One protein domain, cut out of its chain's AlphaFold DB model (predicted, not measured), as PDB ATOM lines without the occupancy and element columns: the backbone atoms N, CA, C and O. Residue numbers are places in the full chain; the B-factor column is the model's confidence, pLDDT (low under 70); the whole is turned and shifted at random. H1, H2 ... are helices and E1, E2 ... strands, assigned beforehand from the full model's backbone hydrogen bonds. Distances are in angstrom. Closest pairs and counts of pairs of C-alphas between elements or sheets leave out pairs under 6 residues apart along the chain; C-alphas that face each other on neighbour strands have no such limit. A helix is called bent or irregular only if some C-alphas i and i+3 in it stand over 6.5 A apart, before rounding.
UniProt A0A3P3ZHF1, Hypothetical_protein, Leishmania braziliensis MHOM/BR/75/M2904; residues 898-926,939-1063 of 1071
ATOM      1  N   HIS A 898     -29.312  -6.271  -6.995       84.31
ATOM      2  CA  HIS A 898     -29.584  -5.558  -8.251       84.31
ATOM      3  C   HIS A 898     -29.781  -4.047  -8.059       84.31
ATOM      4  O   HIS A 898     -29.309  -3.266  -8.884       84.31
ATOM      5  N   TYR A 899     -30.421  -3.630  -6.961       87.50
ATOM      6  CA  TYR A 899     -30.731  -2.225  -6.673       87.50
ATOM      7  C   TYR A 899     -30.516  -1.898  -5.191       87.50
ATOM      8  O   TYR A 899     -30.893  -2.706  -4.342       87.50
ATOM      9  N   PRO A 900     -29.993  -0.702  -4.849       89.56
ATOM     10  CA  PRO A 900     -29.942  -0.217  -3.474       89.56
ATOM     11  C   PRO A 900     -31.336  -0.164  -2.827       89.56
ATOM     12  O   PRO A 900     -32.120   0.761  -3.051       89.56
ATOM     13  N   ALA A 901     -31.631  -1.171  -2.007       91.56
ATOM     14  CA  ALA A 901     -32.902  -1.326  -1.312       91.56
ATOM     15  C   ALA A 901     -32.951  -0.577   0.031       91.56
ATOM     16  O   ALA A 901     -31.926  -0.373   0.691       91.56
ATOM     17  N   THR A 902     -34.159  -0.203   0.447       92.50
ATOM     18  CA  THR A 902     -34.492   0.327   1.773       92.50
ATOM     19  C   THR A 902     -35.844  -0.243   2.199       92.50
ATOM     20  O   THR A 902     -36.839  -0.042   1.509       92.50
ATOM     21  N   LEU A 903     -35.903  -0.936   3.333       93.88
ATOM     22  CA  LEU A 903     -37.153  -1.376   3.952       93.88
ATOM     23  C   LEU A 903     -37.638  -0.296   4.930       93.88
ATOM     24  O   LEU A 903     -36.898   0.153   5.804       93.88
ATOM     25  N   LEU A 904     -38.890   0.117   4.771       93.19
ATOM     26  CA  LEU A 904     -39.594   1.087   5.601       93.19
ATOM     27  C   LEU A 904     -40.799   0.393   6.247       93.19
ATOM     28  O   LEU A 904     -41.432  -0.458   5.620       93.19
ATOM     29  N   ILE A 905     -41.128   0.758   7.484       90.81
ATOM     30  CA  ILE A 905     -42.281   0.199   8.209       90.81
ATOM     31  C   ILE A 905     -43.150   1.346   8.703       90.81
ATOM     32  O   ILE A 905     -42.654   2.254   9.370       90.81
ATOM     33  N   LEU A 906     -44.432   1.311   8.348       90.38
ATOM     34  CA  LEU A 906     -45.404   2.383   8.564       90.38
ATOM     35  C   LEU A 906     -46.604   1.862   9.361       90.38
ATOM     36  O   LEU A 906     -47.001   0.713   9.178       90.38
ATOM     37  N   THR A 907     -47.219   2.721  10.176       88.06
ATOM     38  CA  THR A 907     -48.470   2.413  10.894       88.06
ATOM     39  C   THR A 907     -49.520   3.507  10.651       88.06
ATOM     40  O   THR A 907     -49.239   4.686  10.882       88.06
ATOM     41  N   ASP A 908     -50.724   3.132  10.208       87.62
ATOM     42  CA  ASP A 908     -51.884   4.025  10.032       87.62
ATOM     43  C   ASP A 908     -52.744   4.100  11.303       87.62
ATOM     44  O   ASP A 908     -53.597   3.249  11.544       87.62
ATOM     45  N   ASN A 909     -52.600   5.157  12.102       79.56
ATOM     46  CA  ASN A 909     -53.393   5.306  13.326       79.56
ATOM     47  C   ASN A 909     -54.745   6.021  13.127       79.56
ATOM     48  O   ASN A 909     -55.351   6.427  14.122       79.56
ATOM     49  N   THR A 910     -55.243   6.201  11.890       75.81
ATOM     50  CA  THR A 910     -56.541   6.869  11.612       75.81
ATOM     51  C   THR A 910     -57.684   6.311  12.459       75.81
ATOM     52  O   THR A 910     -58.518   7.069  12.952       75.81
ATOM     53  N   THR A 911     -57.706   4.992  12.661       63.53
ATOM     54  CA  THR A 911     -58.752   4.275  13.406       63.53
ATOM     55  C   THR A 911     -58.519   4.208  14.919       63.53
ATOM     56  O   THR A 911     -59.432   3.827  15.652       63.53
ATOM     57  N   ARG A 912     -57.329   4.580  15.418       63.31
ATOM     58  CA  ARG A 912     -56.979   4.519  16.851       63.31
ATOM     59  C   ARG A 912     -56.076   5.692  17.279       63.31
ATOM     60  O   ARG A 912     -54.920   5.472  17.638       63.31
ATOM     61  N   PRO A 913     -56.580   6.942  17.286       53.44
ATOM     62  CA  PRO A 913     -55.798   8.104  17.704       53.44
ATOM     63  C   PRO A 913     -55.422   8.035  19.196       53.44
ATOM     64  O   PRO A 913     -56.242   8.292  20.076       53.44
ATOM     65  N   GLY A 914     -54.158   7.713  19.483       49.03
ATOM     66  CA  GLY A 914     -53.586   7.676  20.831       49.03
ATOM     67  C   GLY A 914     -52.062   7.521  20.800       49.03
ATOM     68  O   GLY A 914     -51.510   7.001  19.838       49.03
ATOM     69  N   TRP A 915     -51.371   7.957  21.856       45.69
ATOM     70  CA  TRP A 915     -49.895   8.026  21.945       45.69
ATOM     71  C   TRP A 915     -49.156   6.666  22.010       45.69
ATOM     72  O   TRP A 915     -47.984   6.625  22.365       45.69
ATOM     73  N   VAL A 916     -49.824   5.540  21.735       47.38
ATOM     74  CA  VAL A 916     -49.362   4.186  22.127       47.38
ATOM     75  C   VAL A 916     -49.034   3.292  20.914       47.38
ATOM     76  O   VAL A 916     -48.749   2.106  21.052       47.38
ATOM     77  N   SER A 917     -49.041   3.851  19.704       45.06
ATOM     78  CA  SER A 917     -48.639   3.163  18.473       45.06
ATOM     79  C   SER A 917     -47.111   3.140  18.314       45.06
ATOM     80  O   SER A 917     -46.561   3.925  17.543       45.06
ATOM     81  N   TRP A 918     -46.456   2.214  19.023       45.66
ATOM     82  CA  TRP A 918     -45.001   1.982  19.041       45.66
ATOM     83  C   TRP A 918     -44.181   3.133  19.665       45.66
ATOM     84  O   TRP A 918     -44.061   4.226  19.117       45.66
ATOM     85  N   CYS A 919     -43.600   2.873  20.839       40.44
ATOM     86  CA  CYS A 919     -42.841   3.858  21.615       40.44
ATOM     87  C   CYS A 919     -41.574   4.350  20.882       40.44
ATOM     88  O   CYS A 919     -40.953   3.612  20.124       40.44
ATOM     89  N   ASP A 920     -41.191   5.606  21.137       43.69
ATOM     90  CA  ASP A 920     -39.983   6.299  20.645       43.69
ATOM     91  C   ASP A 920     -39.754   6.417  19.122       43.69
ATOM     92  O   ASP A 920     -38.790   7.057  18.686       43.69
ATOM     93  N   HIS A 921     -40.683   5.956  18.282       42.53
ATOM     94  CA  HIS A 921     -40.705   6.310  16.860       42.53
ATOM     95  C   HIS A 921     -41.232   7.745  16.670       42.53
ATOM     96  O   HIS A 921     -42.418   7.998  16.471       42.53
ATOM     97  N   LYS A 922     -40.302   8.704  16.784       45.88
ATOM     98  CA  LYS A 922     -40.491  10.156  17.004       45.88
ATOM     99  C   LYS A 922     -41.319  10.963  15.988       45.88
ATOM    100  O   LYS A 922     -41.380  12.185  16.128       45.88
ATOM    101  N   PHE A 923     -41.966  10.347  14.998       48.88
ATOM    102  CA  PHE A 923     -42.591  11.056  13.873       48.88
ATOM    103  C   PHE A 923     -44.047  10.653  13.627       48.88
ATOM    104  O   PHE A 923     -44.358   9.873  12.729       48.88
ATOM    105  N   SER A 924     -44.947  11.298  14.372       43.12
ATOM    106  CA  SER A 924     -46.239  11.703  13.807       43.12
ATOM    107  C   SER A 924     -46.045  12.971  12.963       43.12
ATOM    108  O   SER A 924     -45.119  13.752  13.208       43.12
ATOM    109  N   VAL A 925     -46.904  13.202  11.963       43.66
ATOM    110  CA  VAL A 925     -46.793  14.364  11.057       43.66
ATOM    111  C   VAL A 925     -47.316  15.637  11.740       43.66
ATOM    112  O   VAL A 925     -48.377  16.176  11.406       43.66
ATOM    113  N   LEU A 926     -46.556  16.135  12.720       42.12
ATOM    114  CA  LEU A 926     -46.820  17.390  13.422       42.12
ATOM    115  C   LEU A 926     -46.462  18.605  12.557       42.12
ATOM    116  O   LEU A 926     -45.461  19.285  12.759       42.12
ATOM    117  N   LEU A 939     -53.638  12.775   7.023       56.09
ATOM    118  CA  LEU A 939     -52.215  12.374   7.062       56.09
ATOM    119  C   LEU A 939     -51.611  12.355   8.473       56.09
ATOM    120  O   LEU A 939     -50.667  11.617   8.738       56.09
ATOM    121  N   ARG A 940     -52.160  13.166   9.387       58.78
ATOM    122  CA  ARG A 940     -51.658  13.353  10.762       58.78
ATOM    123  C   ARG A 940     -51.418  12.070  11.585       58.78
ATOM    124  O   ARG A 940     -50.472  12.101  12.371       58.78
ATOM    125  N   PRO A 941     -52.214  10.985  11.473       72.00
ATOM    126  CA  PRO A 941     -52.041   9.805  12.319       72.00
ATOM    127  C   PRO A 941     -51.077   8.751  11.746       72.00
ATOM    128  O   PRO A 941     -50.818   7.755  12.418       72.00
ATOM    129  N   TRP A 942     -50.543   8.932  10.534       83.19
ATOM    130  CA  TRP A 942     -49.558   8.002   9.980       83.19
ATOM    131  C   TRP A 942     -48.187   8.211  10.632       83.19
ATOM    132  O   TRP A 942     -47.729   9.347  10.784       83.19
ATOM    133  N   VAL A 943     -47.539   7.108  11.007       82.94
ATOM    134  CA  VAL A 943     -46.229   7.078  11.674       82.94
ATOM    135  C   VAL A 943     -45.252   6.244  10.851       82.94
ATOM    136  O   VAL A 943     -45.603   5.161  10.382       82.94
ATOM    137  N   LEU A 944     -44.018   6.732  10.702       85.62
ATOM    138  CA  LEU A 944     -42.889   5.950  10.191       85.62
ATOM    139  C   LEU A 944     -42.153   5.312  11.372       85.62
ATOM    140  O   LEU A 944     -41.473   6.000  12.132       85.62
ATOM    141  N   SER A 945     -42.322   4.002  11.526       81.94
ATOM    142  CA  SER A 945     -41.782   3.217  12.635       81.94
ATOM    143  C   SER A 945     -40.309   2.863  12.409       81.94
ATOM    144  O   SER A 945     -39.471   3.132  13.263       81.94
ATOM    145  N   ALA A 946     -39.951   2.315  11.242       83.94
ATOM    146  CA  ALA A 946     -38.573   1.891  10.965       83.94
ATOM    147  C   ALA A 946     -38.081   2.291   9.568       83.94
ATOM    148  O   ALA A 946     -38.860   2.364   8.618       83.94
ATOM    149  N   VAL A 947     -36.761   2.492   9.461       86.12
ATOM    150  CA  VAL A 947     -36.020   2.714   8.210       86.12
ATOM    151  C   VAL A 947     -34.759   1.856   8.226       86.12
ATOM    152  O   VAL A 947     -33.934   1.979   9.133       86.12
ATOM    153  N   ILE A 948     -34.615   0.974   7.238       86.00
ATOM    154  CA  ILE A 948     -33.615  -0.095   7.243       86.00
ATOM    155  C   ILE A 948     -32.936  -0.193   5.860       86.00
ATOM    156  O   ILE A 948     -33.633  -0.397   4.870       86.00
ATOM    157  N   PRO A 949     -31.595  -0.120   5.759       82.50
ATOM    158  CA  PRO A 949     -30.662   0.188   6.837       82.50
ATOM    159  C   PRO A 949     -30.729   1.672   7.231       82.50
ATOM    160  O   PRO A 949     -30.922   2.554   6.394       82.50
ATOM    161  N   ASN A 950     -30.521   1.955   8.520       75.50
ATOM    162  CA  ASN A 950     -30.595   3.308   9.092       75.50
ATOM    163  C   ASN A 950     -29.635   4.328   8.438       75.50
ATOM    164  O   ASN A 950     -29.870   5.530   8.533       75.50
ATOM    165  N   THR A 951     -28.581   3.851   7.772       77.00
ATOM    166  CA  THR A 951     -27.564   4.633   7.046       77.00
ATOM    167  C   THR A 951     -28.036   5.181   5.694       77.00
ATOM    168  O   THR A 951     -27.346   6.007   5.102       77.00
ATOM    169  N   ARG A 952     -29.218   4.782   5.194       81.00
ATOM    170  CA  ARG A 952     -29.834   5.365   3.980       81.00
ATOM    171  C   ARG A 952     -30.213   6.838   4.138       81.00
ATOM    172  O   ARG A 952     -30.380   7.538   3.141       81.00
ATOM    173  N   LEU A 953     -30.374   7.294   5.377       84.81
ATOM    174  CA  LEU A 953     -30.733   8.663   5.718       84.81
ATOM    175  C   LEU A 953     -29.562   9.382   6.385       84.81
ATOM    176  O   LEU A 953     -28.619   8.758   6.866       84.81
ATOM    177  N   SER A 954     -29.630  10.712   6.442       85.88
ATOM    178  CA  SER A 954     -28.592  11.510   7.090       85.88
ATOM    179  C   SER A 954     -28.437  11.138   8.569       85.88
ATOM    180  O   SER A 954     -29.420  11.014   9.299       85.88
ATOM    181  N   SER A 955     -27.193  11.053   9.041       82.00
ATOM    182  CA  SER A 955     -26.873  10.987  10.473       82.00
ATOM    183  C   SER A 955     -27.224  12.287  11.215       82.00
ATOM    184  O   SER A 955     -27.400  12.287  12.433       82.00
ATOM    185  N   ILE A 956     -27.381  13.405  10.495       86.00
ATOM    186  CA  ILE A 956     -27.783  14.695  11.060       86.00
ATOM    187  C   ILE A 956     -29.293  14.670  11.318       86.00
ATOM    188  O   ILE A 956     -30.091  14.827  10.393       86.00
ATOM    189  N   HIS A 957     -29.689  14.531  12.587       82.50
ATOM    190  CA  HIS A 957     -31.087  14.392  13.024       82.50
ATOM    191  C   HIS A 957     -32.059  15.386  12.352       82.50
ATOM    192  O   HIS A 957     -33.129  14.978  11.907       82.50
ATOM    193  N   SER A 958     -31.700  16.668  12.226       83.88
ATOM    194  CA  SER A 958     -32.560  17.714  11.637       83.88
ATOM    195  C   SER A 958     -32.709  17.646  10.108       83.88
ATOM    196  O   SER A 958     -33.646  18.229   9.557       83.88
ATOM    197  N   VAL A 959     -31.806  16.940   9.422       86.44
ATOM    198  CA  VAL A 959     -31.929  16.578   8.001       86.44
ATOM    199  C   VAL A 959     -32.723  15.280   7.883       86.44
ATOM    200  O   VAL A 959     -33.665  15.219   7.094       86.44
ATOM    201  N   ARG A 960     -32.408  14.293   8.732       86.06
ATOM    202  CA  ARG A 960     -33.077  12.990   8.800       86.06
ATOM    203  C   ARG A 960     -34.595  13.120   8.934       86.06
ATOM    204  O   ARG A 960     -35.307  12.603   8.082       86.06
ATOM    205  N   VAL A 961     -35.069  13.937   9.885       80.69
ATOM    206  CA  VAL A 961     -36.504  14.233  10.098       80.69
ATOM    207  C   VAL A 961     -37.195  14.648   8.797       80.69
ATOM    208  O   VAL A 961     -38.295  14.196   8.506       80.69
ATOM    209  N   LYS A 962     -36.551  15.500   7.988       86.25
ATOM    210  CA  LYS A 962     -37.128  16.017   6.736       86.25
ATOM    211  C   LYS A 962     -37.141  14.969   5.625       86.25
ATOM    212  O   LYS A 962     -38.025  15.003   4.776       86.25
ATOM    213  N   GLN A 963     -36.174  14.052   5.620       87.31
ATOM    214  CA  GLN A 963     -36.150  12.915   4.697       87.31
ATOM    215  C   GLN A 963     -37.225  11.885   5.081       87.31
ATOM    216  O   GLN A 963     -37.953  11.420   4.211       87.31
ATOM    217  N   GLU A 964     -37.380  11.599   6.376       84.62
ATOM    218  CA  GLU A 964     -38.424  10.727   6.935       84.62
ATOM    219  C   GLU A 964     -39.824  11.297   6.663       84.62
ATOM    220  O   GLU A 964     -40.679  10.596   6.128       84.62
ATOM    221  N   GLU A 965     -40.036  12.595   6.907       84.69
ATOM    222  CA  GLU A 965     -41.284  13.301   6.592       84.69
ATOM    223  C   GLU A 965     -41.591  13.305   5.080       84.69
ATOM    224  O   GLU A 965     -42.750  13.165   4.682       84.69
ATOM    225  N   ALA A 966     -40.575  13.446   4.218       86.56
ATOM    226  CA  ALA A 966     -40.746  13.403   2.765       86.56
ATOM    227  C   ALA A 966     -41.111  11.995   2.262       86.56
ATOM    228  O   ALA A 966     -42.062  11.859   1.492       86.56
ATOM    229  N   LEU A 967     -40.406  10.954   2.721       87.12
ATOM    230  CA  LEU A 967     -40.709   9.554   2.391       87.12
ATOM    231  C   LEU A 967     -42.118   9.167   2.859       87.12
ATOM    232  O   LEU A 967     -42.903   8.636   2.073       87.12
ATOM    233  N   LEU A 968     -42.463   9.510   4.104       88.38
ATOM    234  CA  LEU A 968     -43.783   9.276   4.689       88.38
ATOM    235  C   LEU A 968     -44.890   9.925   3.843       88.38
ATOM    236  O   LEU A 968     -45.847   9.252   3.474       88.38
ATOM    237  N   LYS A 969     -44.733  11.195   3.437       87.31
ATOM    238  CA  LYS A 969     -45.678  11.860   2.518       87.31
ATOM    239  C   LYS A 969     -45.778  11.144   1.170       87.31
ATOM    240  O   LYS A 969     -46.889  10.863   0.727       87.31
ATOM    241  N   HIS A 970     -44.648  10.843   0.526       88.38
ATOM    242  CA  HIS A 970     -44.630  10.198  -0.792       88.38
ATOM    243  C   HIS A 970     -45.355   8.848  -0.807       88.38
ATOM    244  O   HIS A 970     -46.016   8.542  -1.795       88.38
ATOM    245  N   ILE A 971     -45.261   8.074   0.276       91.88
ATOM    246  CA  ILE A 971     -45.916   6.768   0.380       91.88
ATOM    247  C   ILE A 971     -47.386   6.918   0.779       91.88
ATOM    248  O   ILE A 971     -48.258   6.380   0.100       91.88
ATOM    249  N   VAL A 972     -47.700   7.684   1.828       90.31
ATOM    250  CA  VAL A 972     -49.076   7.774   2.351       90.31
ATOM    251  C   VAL A 972     -50.045   8.359   1.320       90.31
ATOM    252  O   VAL A 972     -51.166   7.872   1.219       90.31
ATOM    253  N   PHE A 973     -49.619   9.305   0.473       88.56
ATOM    254  CA  PHE A 973     -50.463   9.815  -0.621       88.56
ATOM    255  C   PHE A 973     -50.827   8.771  -1.696       88.56
ATOM    256  O   PHE A 973     -51.789   8.988  -2.426       88.56
ATOM    257  N   GLN A 974     -50.086   7.662  -1.809       90.94
ATOM    258  CA  GLN A 974     -50.371   6.562  -2.749       90.94
ATOM    259  C   GLN A 974     -51.099   5.384  -2.079       90.94
ATOM    260  O   GLN A 974     -51.706   4.557  -2.759       90.94
ATOM    261  N   VAL A 975     -51.016   5.286  -0.749       89.75
ATOM    262  CA  VAL A 975     -51.477   4.130   0.036       89.75
ATOM    263  C   VAL A 975     -52.784   4.411   0.782       89.75
ATOM    264  O   VAL A 975     -53.622   3.516   0.908       89.75
ATOM    265  N   ALA A 976     -53.008   5.641   1.249       85.44
ATOM    266  CA  ALA A 976     -54.219   6.001   1.979       85.44
ATOM    267  C   ALA A 976     -55.468   5.881   1.083       85.44
ATOM    268  O   ALA A 976     -55.606   6.577   0.079       85.44
ATOM    269  N   GLY A 977     -56.395   4.994   1.458       82.00
ATOM    270  CA  GLY A 977     -57.615   4.713   0.689       82.00
ATOM    271  C   GLY A 977     -57.440   3.733  -0.481       82.00
ATOM    272  O   GLY A 977     -58.411   3.468  -1.194       82.00
ATOM    273  N   ALA A 978     -56.248   3.162  -0.678       86.00
ATOM    274  CA  ALA A 978     -56.047   2.079  -1.635       86.00
ATOM    275  C   ALA A 978     -56.811   0.811  -1.198       86.00
ATOM    276  O   ALA A 978     -56.807   0.435  -0.030       86.00
ATOM    277  N   LYS A 979     -57.463   0.135  -2.153       86.62
ATOM    278  CA  LYS A 979     -58.265  -1.085  -1.906       86.62
ATOM    279  C   LYS A 979     -57.483  -2.398  -2.023       86.62
ATOM    280  O   LYS A 979     -58.062  -3.460  -1.833       86.62
ATOM    281  N   SER A 980     -56.211  -2.333  -2.409       90.81
ATOM    282  CA  SER A 980     -55.342  -3.498  -2.585       90.81
ATOM    283  C   SER A 980     -54.354  -3.575  -1.432       90.81
ATOM    284  O   SER A 980     -53.735  -2.569  -1.093       90.81
ATOM    285  N   GLU A 981     -54.155  -4.769  -0.882       90.44
ATOM    286  CA  GLU A 981     -53.101  -5.035   0.106       90.44
ATOM    287  C   GLU A 981     -51.703  -4.875  -0.503       90.44
ATOM    288  O   GLU A 981     -50.762  -4.497   0.189       90.44
ATOM    289  N   ARG A 982     -51.574  -5.138  -1.811       95.81
ATOM    290  CA  ARG A 982     -50.335  -5.001  -2.587       95.81
ATOM    291  C   ARG A 982     -50.439  -3.793  -3.504       95.81
ATOM    292  O   ARG A 982     -51.281  -3.767  -4.405       95.81
ATOM    293  N   ILE A 983     -49.585  -2.803  -3.285       96.31
ATOM    294  CA  ILE A 983     -49.565  -1.543  -4.036       96.31
ATOM    295  C   ILE A 983     -48.137  -1.335  -4.533       96.31
ATOM    296  O   ILE A 983     -47.187  -1.490  -3.770       96.31
ATOM    297  N   CYS A 984     -47.963  -0.992  -5.806       96.06
ATOM    298  CA  CYS A 984     -46.666  -0.577  -6.333       96.06
ATOM    299  C   CYS A 984     -46.802   0.726  -7.114       96.06
ATOM    300  O   CYS A 984     -47.815   0.958  -7.775       96.06
ATOM    301  N   PHE A 985     -45.796   1.587  -6.998       95.38
ATOM    302  CA  PHE A 985     -45.726   2.849  -7.725       95.38
ATOM    303  C   PHE A 985     -44.271   3.265  -7.950       95.38
ATOM    304  O   PHE A 985     -43.369   2.917  -7.185       95.38
ATOM    305  N   CYS A 986     -44.048   4.034  -9.012       93.44
ATOM    306  CA  CYS A 986     -42.747   4.553  -9.402       93.44
ATOM    307  C   CYS A 986     -42.690   6.084  -9.264       93.44
ATOM    308  O   CYS A 986     -43.691   6.795  -9.365       93.44
ATOM    309  N   THR A 987     -41.486   6.599  -9.043       89.25
ATOM    310  CA  THR A 987     -41.114   8.005  -9.223       89.25
ATOM    311  C   THR A 987     -39.835   8.063 -10.067       89.25
ATOM    312  O   THR A 987     -39.281   7.030 -10.443       89.25
ATOM    313  N   SER A 988     -39.343   9.262 -10.393       84.88
ATOM    314  CA  SER A 988     -38.292   9.484 -11.403       84.88
ATOM    315  C   SER A 988     -36.954   8.753 -11.193       84.88
ATOM    316  O   SER A 988     -36.146   8.743 -12.114       84.88
ATOM    317  N   ASN A 989     -36.690   8.188 -10.011       88.81
ATOM    318  CA  ASN A 989     -35.489   7.399  -9.699       88.81
ATOM    319  C   ASN A 989     -35.735   6.313  -8.625       88.81
ATOM    320  O   ASN A 989     -34.792   5.836  -7.989       88.81
ATOM    321  N   SER A 990     -36.994   5.991  -8.325       92.19
ATOM    322  CA  SER A 990     -37.353   5.145  -7.181       92.19
ATOM    323  C   SER A 990     -38.600   4.319  -7.470       92.19
ATOM    324  O   SER A 990     -39.563   4.826  -8.041       92.19
ATOM    325  N   ILE A 991     -38.601   3.066  -7.032       95.19
ATOM    326  CA  ILE A 991     -39.756   2.167  -7.088       95.19
ATOM    327  C   ILE A 991     -40.136   1.813  -5.652       95.19
ATOM    328  O   ILE A 991     -39.261   1.562  -4.823       95.19
ATOM    329  N   PHE A 992     -41.430   1.804  -5.353       96.75
ATOM    330  CA  PHE A 992     -41.965   1.436  -4.048       96.75
ATOM    331  C   PHE A 992     -42.910   0.246  -4.199       96.75
ATOM    332  O   PHE A 992     -43.850   0.294  -4.993       96.75
ATOM    333  N   PHE A 993     -42.681  -0.798  -3.406       97.50
ATOM    334  CA  PHE A 993     -43.584  -1.933  -3.227       97.50
ATOM    335  C   PHE A 993     -44.104  -1.906  -1.792       97.50
ATOM    336  O   PHE A 993     -43.317  -1.936  -0.852       97.50
ATOM    337  N   VAL A 994     -45.419  -1.822  -1.626       97.06
ATOM    338  CA  VAL A 994     -46.109  -1.688  -0.339       97.06
ATOM    339  C   VAL A 994     -46.988  -2.913  -0.124       97.06
ATOM    340  O   VAL A 994     -47.856  -3.201  -0.952       97.06
ATOM    341  N   LEU A 995     -46.794  -3.592   1.002       96.19
ATOM    342  CA  LEU A 995     -47.663  -4.651   1.500       96.19
ATOM    343  C   LEU A 995     -48.339  -4.180   2.795       96.19
ATOM    344  O   LEU A 995     -47.660  -3.969   3.801       96.19
ATOM    345  N   ASN A 996     -49.663  -4.026   2.780       94.12
ATOM    346  CA  ASN A 996     -50.471  -3.983   4.003       94.12
ATOM    347  C   ASN A 996     -50.458  -5.383   4.644       94.12
ATOM    348  O   ASN A 996     -50.571  -6.381   3.933       94.12
ATOM    349  N   SER A 997     -50.335  -5.462   5.968       88.81
ATOM    350  CA  SER A 997     -50.332  -6.720   6.727       88.81
ATOM    351  C   SER A 997     -51.695  -7.431   6.823       88.81
ATOM    352  O   SER A 997     -51.806  -8.481   7.448       88.81
ATOM    353  N   GLY A 998     -52.757  -6.852   6.266       86.25
ATOM    354  CA  GLY A 998     -54.123  -7.351   6.400       86.25
ATOM    355  C   GLY A 998     -54.657  -7.238   7.833       86.25
ATOM    356  O   GLY A 998     -53.953  -6.864   8.775       86.25
ATOM    357  N   SER A 999     -55.938  -7.569   8.018       81.50
ATOM    358  CA  SER A 999     -56.623  -7.451   9.316       81.50
ATOM    359  C   SER A 999     -56.014  -8.299  10.440       81.50
ATOM    360  O   SER A 999     -56.265  -8.018  11.609       81.50
ATOM    361  N   GLU A1000     -55.218  -9.314  10.099       73.88
ATOM    362  CA  GLU A1000     -54.568 -10.238  11.037       73.88
ATOM    363  C   GLU A1000     -53.479  -9.562  11.887       73.88
ATOM    364  O   GLU A1000     -53.241  -9.966  13.025       73.88
ATOM    365  N   MET A1001     -52.848  -8.499  11.374       71.94
ATOM    366  CA  MET A1001     -51.766  -7.784  12.054       71.94
ATOM    367  C   MET A1001     -52.098  -6.301  12.239       71.94
ATOM    368  O   MET A1001     -52.393  -5.574  11.292       71.94
ATOM    369  N   ASP A1002     -52.109  -5.871  13.506       73.00
ATOM    370  CA  ASP A1002     -52.585  -4.559  13.983       73.00
ATOM    371  C   ASP A1002     -53.914  -4.082  13.344       73.00
ATOM    372  O   ASP A1002     -54.161  -2.889  13.191       73.00
ATOM    373  N   GLY A1003     -54.795  -5.009  12.949       74.38
ATOM    374  CA  GLY A1003     -56.068  -4.679  12.305       74.38
ATOM    375  C   GLY A1003     -55.937  -4.048  10.911       74.38
ATOM    376  O   GLY A1003     -56.800  -3.255  10.540       74.38
ATOM    377  N   GLY A1004     -54.878  -4.356  10.153       76.31
ATOM    378  CA  GLY A1004     -54.648  -3.816   8.803       76.31
ATOM    379  C   GLY A1004     -54.012  -2.427   8.780       76.31
ATOM    380  O   GLY A1004     -54.070  -1.743   7.758       76.31
ATOM    381  N   ARG A1005     -53.430  -1.994   9.906       82.19
ATOM    382  CA  ARG A1005     -52.749  -0.697  10.047       82.19
ATOM    383  C   ARG A1005     -51.258  -0.729   9.723       82.19
ATOM    384  O   ARG A1005     -50.690   0.338   9.502       82.19
ATOM    385  N   LEU A1006     -50.613  -1.897   9.742       88.25
ATOM    386  CA  LEU A1006     -49.171  -2.019   9.523       88.25
ATOM    387  C   LEU A1006     -48.876  -2.205   8.028       88.25
ATOM    388  O   LEU A1006     -49.497  -3.025   7.352       88.25
ATOM    389  N   TYR A1007     -47.901  -1.458   7.512       93.12
ATOM    390  CA  TYR A1007     -47.466  -1.553   6.121       93.12
ATOM    391  C   TYR A1007     -45.951  -1.740   6.043       93.12
ATOM    392  O   TYR A1007     -45.180  -0.940   6.581       93.12
ATOM    393  N   PHE A1008     -45.533  -2.769   5.312       94.94
ATOM    394  CA  PHE A1008     -44.142  -3.032   4.958       94.94
ATOM    395  C   PHE A1008     -43.870  -2.470   3.567       94.94
ATOM    396  O   PHE A1008     -44.594  -2.784   2.621       94.94
ATOM    397  N   VAL A1009     -42.846  -1.629   3.433       96.56
ATOM    398  CA  VAL A1009     -42.570  -0.920   2.179       96.56
ATOM    399  C   VAL A1009     -41.124  -1.095   1.759       96.56
ATOM    400  O   VAL A1009     -40.212  -0.586   2.407       96.56
ATOM    401  N   LEU A1010     -40.915  -1.781   0.639       96.69
ATOM    402  CA  LEU A1010     -39.620  -1.875  -0.014       96.69
ATOM    403  C   LEU A1010     -39.467  -0.723  -1.011       96.69
ATOM    404  O   LEU A1010     -40.155  -0.667  -2.031       96.69
ATOM    405  N   HIS A1011     -38.546   0.186  -0.718       95.31
ATOM    406  CA  HIS A1011     -38.066   1.218  -1.631       95.31
ATOM    407  C   HIS A1011     -36.808   0.711  -2.344       95.31
ATOM    408  O   HIS A1011     -35.805   0.420  -1.696       95.31
ATOM    409  N   LEU A1012     -36.846   0.614  -3.672       94.06
ATOM    410  CA  LEU A1012     -35.669   0.377  -4.510       94.06
ATOM    411  C   LEU A1012     -35.259   1.690  -5.178       94.06
ATOM    412  O   LEU A1012     -36.060   2.303  -5.890       94.06
ATOM    413  N   HIS A1013     -34.011   2.114  -4.990       91.06
ATOM    414  CA  HIS A1013     -33.453   3.234  -5.742       91.06
ATOM    415  C   HIS A1013     -32.910   2.740  -7.092       91.06
ATOM    416  O   HIS A1013     -32.009   1.904  -7.143       91.06
ATOM    417  N   VAL A1014     -33.450   3.277  -8.187       89.75
ATOM    418  CA  VAL A1014     -32.957   3.050  -9.551       89.75
ATOM    419  C   VAL A1014     -32.150   4.278  -9.967       89.75
ATOM    420  O   VAL A1014     -32.701   5.373 -10.096       89.75
ATOM    421  N   ASP A1015     -30.843   4.112 -10.154       83.94
ATOM    422  CA  ASP A1015     -29.983   5.195 -10.630       83.94
ATOM    423  C   ASP A1015     -30.230   5.464 -12.127       83.94
ATOM    424  O   ASP A1015     -30.351   4.558 -12.954       83.94
ATOM    425  N   LEU A1016     -30.252   6.743 -12.491       78.75
ATOM    426  CA  LEU A1016     -30.293   7.200 -13.878       78.75
ATOM    427  C   LEU A1016     -29.013   6.815 -14.644       78.75
ATOM    428  O   LEU A1016     -29.023   6.806 -15.877       78.75
ATOM    429  N   SER A1017     -27.914   6.502 -13.943       76.75
ATOM    430  CA  SER A1017     -26.698   5.953 -14.554       76.75
ATOM    431  C   SER A1017     -26.903   4.518 -15.061       76.75
ATOM    432  O   SER A1017     -26.660   4.258 -16.239       76.75
ATOM    433  N   THR A1018     -27.445   3.614 -14.235       67.25
ATOM    434  CA  THR A1018     -27.717   2.219 -14.623       67.25
ATOM    435  C   THR A1018     -28.893   2.117 -15.588       67.25
ATOM    436  O   THR A1018     -28.873   1.264 -16.474       67.25
ATOM    437  N   GLN A1019     -29.865   3.036 -15.530       64.19
ATOM    438  CA  GLN A1019     -30.948   3.085 -16.518       64.19
ATOM    439  C   GLN A1019     -30.428   3.220 -17.964       64.19
ATOM    440  O   GLN A1019     -30.966   2.587 -18.872       64.19
ATOM    441  N   ARG A1020     -29.336   3.971 -18.184       69.62
ATOM    442  CA  ARG A1020     -28.676   4.112 -19.503       69.62
ATOM    443  C   ARG A1020     -27.911   2.869 -19.966       69.62
ATOM    444  O   ARG A1020     -27.440   2.850 -21.097       69.62
ATOM    445  N   GLN A1021     -27.726   1.873 -19.101       69.94
ATOM    446  CA  GLN A1021     -26.973   0.654 -19.408       69.94
ATOM    447  C   GLN A1021     -27.882  -0.508 -19.849       69.94
ATOM    448  O   GLN A1021     -27.396  -1.461 -20.455       69.94
ATOM    449  N   PHE A1022     -29.187  -0.424 -19.568       68.44
ATOM    450  CA  PHE A1022     -30.160  -1.499 -19.808       68.44
ATOM    451  C   PHE A1022     -31.362  -1.088 -20.682       68.44
ATOM    452  O   PHE A1022     -32.288  -1.887 -20.824       68.44
ATOM    453  N   ASP A1023     -31.395   0.149 -21.203       74.06
ATOM    454  CA  ASP A1023     -32.481   0.755 -22.014       74.06
ATOM    455  C   ASP A1023     -33.912   0.556 -21.461       74.06
ATOM    456  O   ASP A1023     -34.921   0.700 -22.154       74.06
ATOM    457  N   SER A1024     -34.016   0.235 -20.173       78.56
ATOM    458  CA  SER A1024     -35.249  -0.211 -19.539       78.56
ATOM    459  C   SER A1024     -35.977   0.964 -18.895       78.56
ATOM    460  O   SER A1024     -35.400   1.757 -18.146       78.56
ATOM    461  N   SER A1025     -37.279   1.083 -19.160       87.94
ATOM    462  CA  SER A1025     -38.112   2.027 -18.418       87.94
ATOM    463  C   SER A1025     -38.234   1.586 -16.956       87.94
ATOM    464  O   SER A1025     -38.154   0.396 -16.636       87.94
ATOM    465  N   ILE A1026     -38.473   2.547 -16.062       87.50
ATOM    466  CA  ILE A1026     -38.705   2.265 -14.638       87.50
ATOM    467  C   ILE A1026     -39.924   1.335 -14.468       87.50
ATOM    468  O   ILE A1026     -39.925   0.495 -13.578       87.50
ATOM    469  N   ASP A1027     -40.903   1.389 -15.378       88.31
ATOM    470  CA  ASP A1027     -42.056   0.482 -15.390       88.31
ATOM    471  C   ASP A1027     -41.699  -0.958 -15.794       88.31
ATOM    472  O   ASP A1027     -42.327  -1.901 -15.310       88.31
ATOM    473  N   THR A1028     -40.701  -1.154 -16.665       90.12
ATOM    474  CA  THR A1028     -40.168  -2.488 -16.990       90.12
ATOM    475  C   THR A1028     -39.469  -3.086 -15.772       90.12
ATOM    476  O   THR A1028     -39.748  -4.231 -15.421       90.12
ATOM    477  N   VAL A1029     -38.636  -2.296 -15.081       88.81
ATOM    478  CA  VAL A1029     -37.989  -2.713 -13.826       88.81
ATOM    479  C   VAL A1029     -39.043  -3.006 -12.756       88.81
ATOM    480  O   VAL A1029     -39.060  -4.096 -12.200       88.81
ATOM    481  N   MET A1030     -40.002  -2.103 -12.529       91.88
ATOM    482  CA  MET A1030     -41.077  -2.291 -11.546       91.88
ATOM    483  C   MET A1030     -41.865  -3.583 -11.790       91.88
ATOM    484  O   MET A1030     -42.183  -4.284 -10.833       91.88
ATOM    485  N   LYS A1031     -42.151  -3.932 -13.051       92.50
ATOM    486  CA  LYS A1031     -42.812  -5.199 -13.397       92.50
ATOM    487  C   LYS A1031     -41.925  -6.411 -13.113       92.50
ATOM    488  O   LYS A1031     -42.410  -7.341 -12.474       92.50
ATOM    489  N   ALA A1032     -40.660  -6.389 -13.536       92.31
ATOM    490  CA  ALA A1032     -39.713  -7.485 -13.316       92.31
ATOM    491  C   ALA A1032     -39.488  -7.765 -11.817       92.31
ATOM    492  O   ALA A1032     -39.604  -8.906 -11.374       92.31
ATOM    493  N   GLU A1033     -39.260  -6.715 -11.029       94.00
ATOM    494  CA  GLU A1033     -38.975  -6.812  -9.592       94.00
ATOM    495  C   GLU A1033     -40.219  -7.144  -8.746       94.00
ATOM    496  O   GLU A1033     -40.092  -7.704  -7.656       94.00
ATOM    497  N   SER A1034     -41.432  -6.837  -9.233       94.31
ATOM    498  CA  SER A1034     -42.673  -6.941  -8.443       94.31
ATOM    499  C   SER A1034     -42.930  -8.320  -7.831       94.31
ATOM    500  O   SER A1034     -43.359  -8.404  -6.678       94.31
ATOM    501  N   GLN A1035     -42.664  -9.401  -8.570       94.19
ATOM    502  CA  GLN A1035     -42.917 -10.760  -8.089       94.19
ATOM    503  C   GLN A1035     -41.985 -11.123  -6.927       94.19
ATOM    504  O   GLN A1035     -42.453 -11.668  -5.927       94.19
ATOM    505  N   TRP A1036     -40.694 -10.788  -7.033       94.56
ATOM    506  CA  TRP A1036     -39.735 -10.994  -5.949       94.56
ATOM    507  C   TRP A1036     -40.054 -10.090  -4.752       94.56
ATOM    508  O   TRP A1036     -40.157 -10.581  -3.630       94.56
ATOM    509  N   ALA A1037     -40.283  -8.795  -4.985       95.19
ATOM    510  CA  ALA A1037     -40.525  -7.823  -3.923       95.19
ATOM    511  C   ALA A1037     -41.754  -8.182  -3.070       95.19
ATOM    512  O   ALA A1037     -41.679  -8.155  -1.843       95.19
ATOM    513  N   PHE A1038     -42.874  -8.583  -3.690       96.50
ATOM    514  CA  PHE A1038     -44.066  -9.004  -2.944       96.50
ATOM    515  C   PHE A1038     -43.951 -10.401  -2.314       96.50
ATOM    516  O   PHE A1038     -44.648 -10.655  -1.332       96.50
ATOM    517  N   LEU A1039     -43.088 -11.290  -2.823       94.56
ATOM    518  CA  LEU A1039     -42.752 -12.545  -2.136       94.56
ATOM    519  C   LEU A1039     -41.933 -12.268  -0.873       94.56
ATOM    520  O   LEU A1039     -42.353 -12.659   0.211       94.56
ATOM    521  N   ALA A1040     -40.835 -11.521  -0.985       92.94
ATOM    522  CA  ALA A1040     -39.951 -11.221   0.139       92.94
ATOM    523  C   ALA A1040     -40.626 -10.340   1.214       92.94
ATOM    524  O   ALA A1040     -40.429 -10.560   2.408       92.94
ATOM    525  N   LEU A1041     -41.499  -9.397   0.825       94.31
ATOM    526  CA  LEU A1041     -42.368  -8.683   1.774       94.31
ATOM    527  C   LEU A1041     -43.401  -9.617   2.437       94.31
ATOM    528  O   LEU A1041     -43.742  -9.412   3.598       94.31
ATOM    529  N   GLY A1042     -43.879 -10.650   1.735       92.75
ATOM    530  CA  GLY A1042     -44.765 -11.678   2.291       92.75
ATOM    531  C   GLY A1042     -44.064 -12.596   3.299       92.75
ATOM    532  O   GLY A1042     -44.605 -12.856   4.370       92.75
ATOM    533  N   GLU A1043     -42.837 -13.029   3.002       90.38
ATOM    534  CA  GLU A1043     -41.974 -13.778   3.930       90.38
ATOM    535  C   GLU A1043     -41.645 -12.952   5.180       90.38
ATOM    536  O   GLU A1043     -41.725 -13.463   6.301       90.38
ATOM    537  N   LEU A1044     -41.343 -11.659   5.002       90.12
ATOM    538  CA  LEU A1044     -41.170 -10.709   6.099       90.12
ATOM    539  C   LEU A1044     -42.440 -10.617   6.952       90.12
ATOM    540  O   LEU A1044     -42.349 -10.752   8.167       90.12
ATOM    541  N   HIS A1045     -43.606 -10.424   6.327       88.75
ATOM    542  CA  HIS A1045     -44.897 -10.319   7.011       88.75
ATOM    543  C   HIS A1045     -45.192 -11.550   7.881       88.75
ATOM    544  O   HIS A1045     -45.419 -11.407   9.082       88.75
ATOM    545  N   VAL A1046     -45.100 -12.757   7.311       85.19
ATOM    546  CA  VAL A1046     -45.312 -14.019   8.045       85.19
ATOM    547  C   VAL A1046     -44.304 -14.174   9.188       85.19
ATOM    548  O   VAL A1046     -44.667 -14.599  10.283       85.19
ATOM    549  N   SER A1047     -43.047 -13.772   8.976       82.62
ATOM    550  CA  SER A1047     -42.011 -13.813  10.019       82.62
ATOM    551  C   SER A1047     -42.218 -12.768  11.127       82.62
ATOM    552  O   SER A1047     -41.747 -12.958  12.247       82.62
ATOM    553  N   TRP A1048     -42.924 -11.669  10.841       80.38
ATOM    554  CA  TRP A1048     -43.161 -10.558  11.770       80.38
ATOM    555  C   TRP A1048     -44.265 -10.838  12.798       80.38
ATOM    556  O   TRP A1048     -44.284 -10.225  13.866       80.38
ATOM    557  N   ALA A1049     -45.162 -11.788  12.519       65.38
ATOM    558  CA  ALA A1049     -46.232 -12.184  13.438       65.38
ATOM    559  C   ALA A1049     -45.712 -12.759  14.782       65.38
ATOM    560  O   ALA A1049     -46.440 -12.795  15.776       65.38
ATOM    561  N   MET A1050     -44.437 -13.168  14.844       59.59
ATOM    562  CA  MET A1050     -43.775 -13.745  16.024       59.59
ATOM    563  C   MET A1050     -43.323 -12.665  17.029       59.59
ATOM    564  O   MET A1050     -42.138 -12.406  17.238       59.59
ATOM    565  N   SER A1051     -44.305 -12.043  17.682       52.19
ATOM    566  CA  SER A1051     -44.195 -10.770  18.416       52.19
ATOM    567  C   SER A1051     -43.127 -10.645  19.515       52.19
ATOM    568  O   SER A1051     -42.724  -9.527  19.837       52.19
ATOM    569  N   CYS A1052     -42.663 -11.737  20.130       52.34
ATOM    570  CA  CYS A1052     -41.862 -11.671  21.359       52.34
ATOM    571  C   CYS A1052     -40.381 -11.303  21.161       52.34
ATOM    572  O   CYS A1052     -39.716 -10.962  22.140       52.34
ATOM    573  N   THR A1053     -39.847 -11.391  19.937       53.44
ATOM    574  CA  THR A1053     -38.396 -11.256  19.676       53.44
ATOM    575  C   THR A1053     -38.026 -10.416  18.448       53.44
ATOM    576  O   THR A1053     -36.835 -10.241  18.181       53.44
ATOM    577  N   CYS A1054     -39.000  -9.804  17.757       63.44
ATOM    578  CA  CYS A1054     -38.766  -9.034  16.524       63.44
ATOM    579  C   CYS A1054     -37.637  -7.996  16.638       63.44
ATOM    580  O   CYS A1054     -36.813  -7.873  15.734       63.44
ATOM    581  N   ASN A1055     -37.544  -7.293  17.769       63.16
ATOM    582  CA  ASN A1055     -36.549  -6.236  17.977       63.16
ATOM    583  C   ASN A1055     -35.097  -6.757  18.029       63.16
ATOM    584  O   ASN A1055     -34.184  -6.043  17.620       63.16
ATOM    585  N   GLU A1056     -34.875  -8.004  18.454       59.66
ATOM    586  CA  GLU A1056     -33.553  -8.647  18.422       59.66
ATOM    587  C   GLU A1056     -33.200  -9.152  17.015       59.66
ATOM    588  O   GLU A1056     -32.085  -8.927  16.543       59.66
ATOM    589  N   ALA A1057     -34.160  -9.744  16.290       64.75
ATOM    590  CA  ALA A1057     -33.975 -10.104  14.878       64.75
ATOM    591  C   ALA A1057     -33.625  -8.890  14.009       64.75
ATOM    592  O   ALA A1057     -32.763  -8.988  13.133       64.75
ATOM    593  N   LEU A1058     -34.255  -7.745  14.294       69.12
ATOM    594  CA  LEU A1058     -33.952  -6.450  13.692       69.12
ATOM    595  C   LEU A1058     -32.550  -5.962  14.080       69.12
ATOM    596  O   LEU A1058     -31.744  -5.707  13.190       69.12
ATOM    597  N   ARG A1059     -32.210  -5.905  15.377       70.38
ATOM    598  CA  ARG A1059     -30.875  -5.487  15.852       70.38
ATOM    599  C   ARG A1059     -29.753  -6.274  15.166       70.38
ATOM    600  O   ARG A1059     -28.837  -5.672  14.606       70.38
ATOM    601  N   VAL A1060     -29.866  -7.601  15.139       62.69
ATOM    602  CA  VAL A1060     -28.877  -8.497  14.517       62.69
ATOM    603  C   VAL A1060     -28.933  -8.437  12.981       62.69
ATOM    604  O   VAL A1060     -27.915  -8.638  12.318       62.69
ATOM    605  N   ALA A1061     -30.072  -8.087  12.369       63.06
ATOM    606  CA  ALA A1061     -30.119  -7.752  10.942       63.06
ATOM    607  C   ALA A1061     -29.378  -6.438  10.616       63.06
ATOM    608  O   ALA A1061     -28.883  -6.293   9.501       63.06
ATOM    609  N   PHE A1062     -29.272  -5.498  11.563       65.06
ATOM    610  CA  PHE A1062     -28.642  -4.190  11.341       65.06
ATOM    611  C   PHE A1062     -27.116  -4.186  11.541       65.06
ATOM    612  O   PHE A1062     -26.423  -3.435  10.858       65.06
ATOM    613  N   GLN A1063     -26.580  -4.985  12.472       61.50
ATOM    614  CA  GLN A1063     -25.207  -4.801  12.975       61.50
ATOM    615  C   GLN A1063     -24.069  -5.101  11.989       61.50
ATOM    616  O   GLN A1063     -23.001  -4.511  12.126       61.50
TER     617      GLN A1063
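AT A GLANCE: This is residues 898 to 926 and 939 to 1063 of the 1071 residues of the protein "Hypothetical_protein" of Leishmania braziliensis MHOM/BR/75/M2904 (UniProt A0A3P3ZHF1). A twisted sheet of five antiparallel strands curls round one helix, H1, while the long helix H3 covers E5, E4 and E3 on the opposite face. H2 lies beyond one end of the sheet between E5 and H3 along the chain, where residues 1020 to 1025 stick out, and H4 folds back from H3 so that its last turn comes near the end of E2. The printed part has 154 residues with four named helices and five named strands, along the chain E1 E2 H1 E3 E4 E5 H2 H3 H4, in the mixed class; the sheet's order is E2 E1 E5 E4 E3. It is compact, with a radius of gyration of the C-alphas of 15.6 A, and spans 48 by 35 by 33 A.

IN THESE COORDINATES: E1, residues 901 to 908, begins at C-alpha 901 (-32.902, -1.326, -1.312) and is 22.8 A long. After the cut come E2, residues 942 to 948, and H1, residues 957 to 975, 26.3 A. E3, residues 982 to 987, E4, residues 990 to 996, and E5, residues 1006 to 1013, 22.5 A, form a meander, each strand the antiparallel neighbour of the one before. H2 is residues 1016 to 1022. H3, residues 1026 to 1048, 29.7 A, has a kink of 47 degrees near residue 1033 and is only just irregular: C-alphas 1032 and 1035 are 7.0 A apart. H4, residues 1054 to 1063, ends at C-alpha 1063 (-25.207, -4.801, 12.975).

HOW THE PARTS SIT: In the sheet, N 903 and O 948 of E1 and E2 are 2.8 A apart, N 904 and O 1009 of E1 and E5 2.8 A, N 993 and O 1010 of E4 and E5 2.9 A, and N 985 and O 992 of E3 and E4 3.1 A, each within hydrogen-bond range. E3 and E4 form a hairpin, as do E4 and E5. H1 and H3 are on opposite faces, making three layers, a sheet with helices on both faces. The closest C-alphas of H1 and E2 are those of Leu 968 and Leu 944, 6.5 A. H3, at a height over the sheet of 8.4 A, runs slantwise to the strands, at 38 degrees to E3 on the local plane; its closest C-alphas to E4 are those of Met 1030 and Ile 991, 6.4 A. H2 is not on the sheet and is only just apart from H3, at 8.0 A. H4 is only just not on the sheet, with 4 pairs of C-alphas within 10 A. Every O i to N i+4 pair is within hydrogen-bond range in H4, against 13 of 15 in H1, 17 of 19 in H3 and 0 of 3 in H2, where 2 of 4 O i to N i+3 pairs are.

THE WHOLE: The C-alphas farthest apart, of Gly 914 and Gln 1021, are 48.8 A apart. Residues 927 to 938 are not printed; C-alphas 926 and 939 are 9.7 A apart across the cut. Of the links printed whole, none is long. Mean pLDDT of the printed part is 79.9, and 37 residues are under 70, among them 911 to 926 and 1049 to 1058.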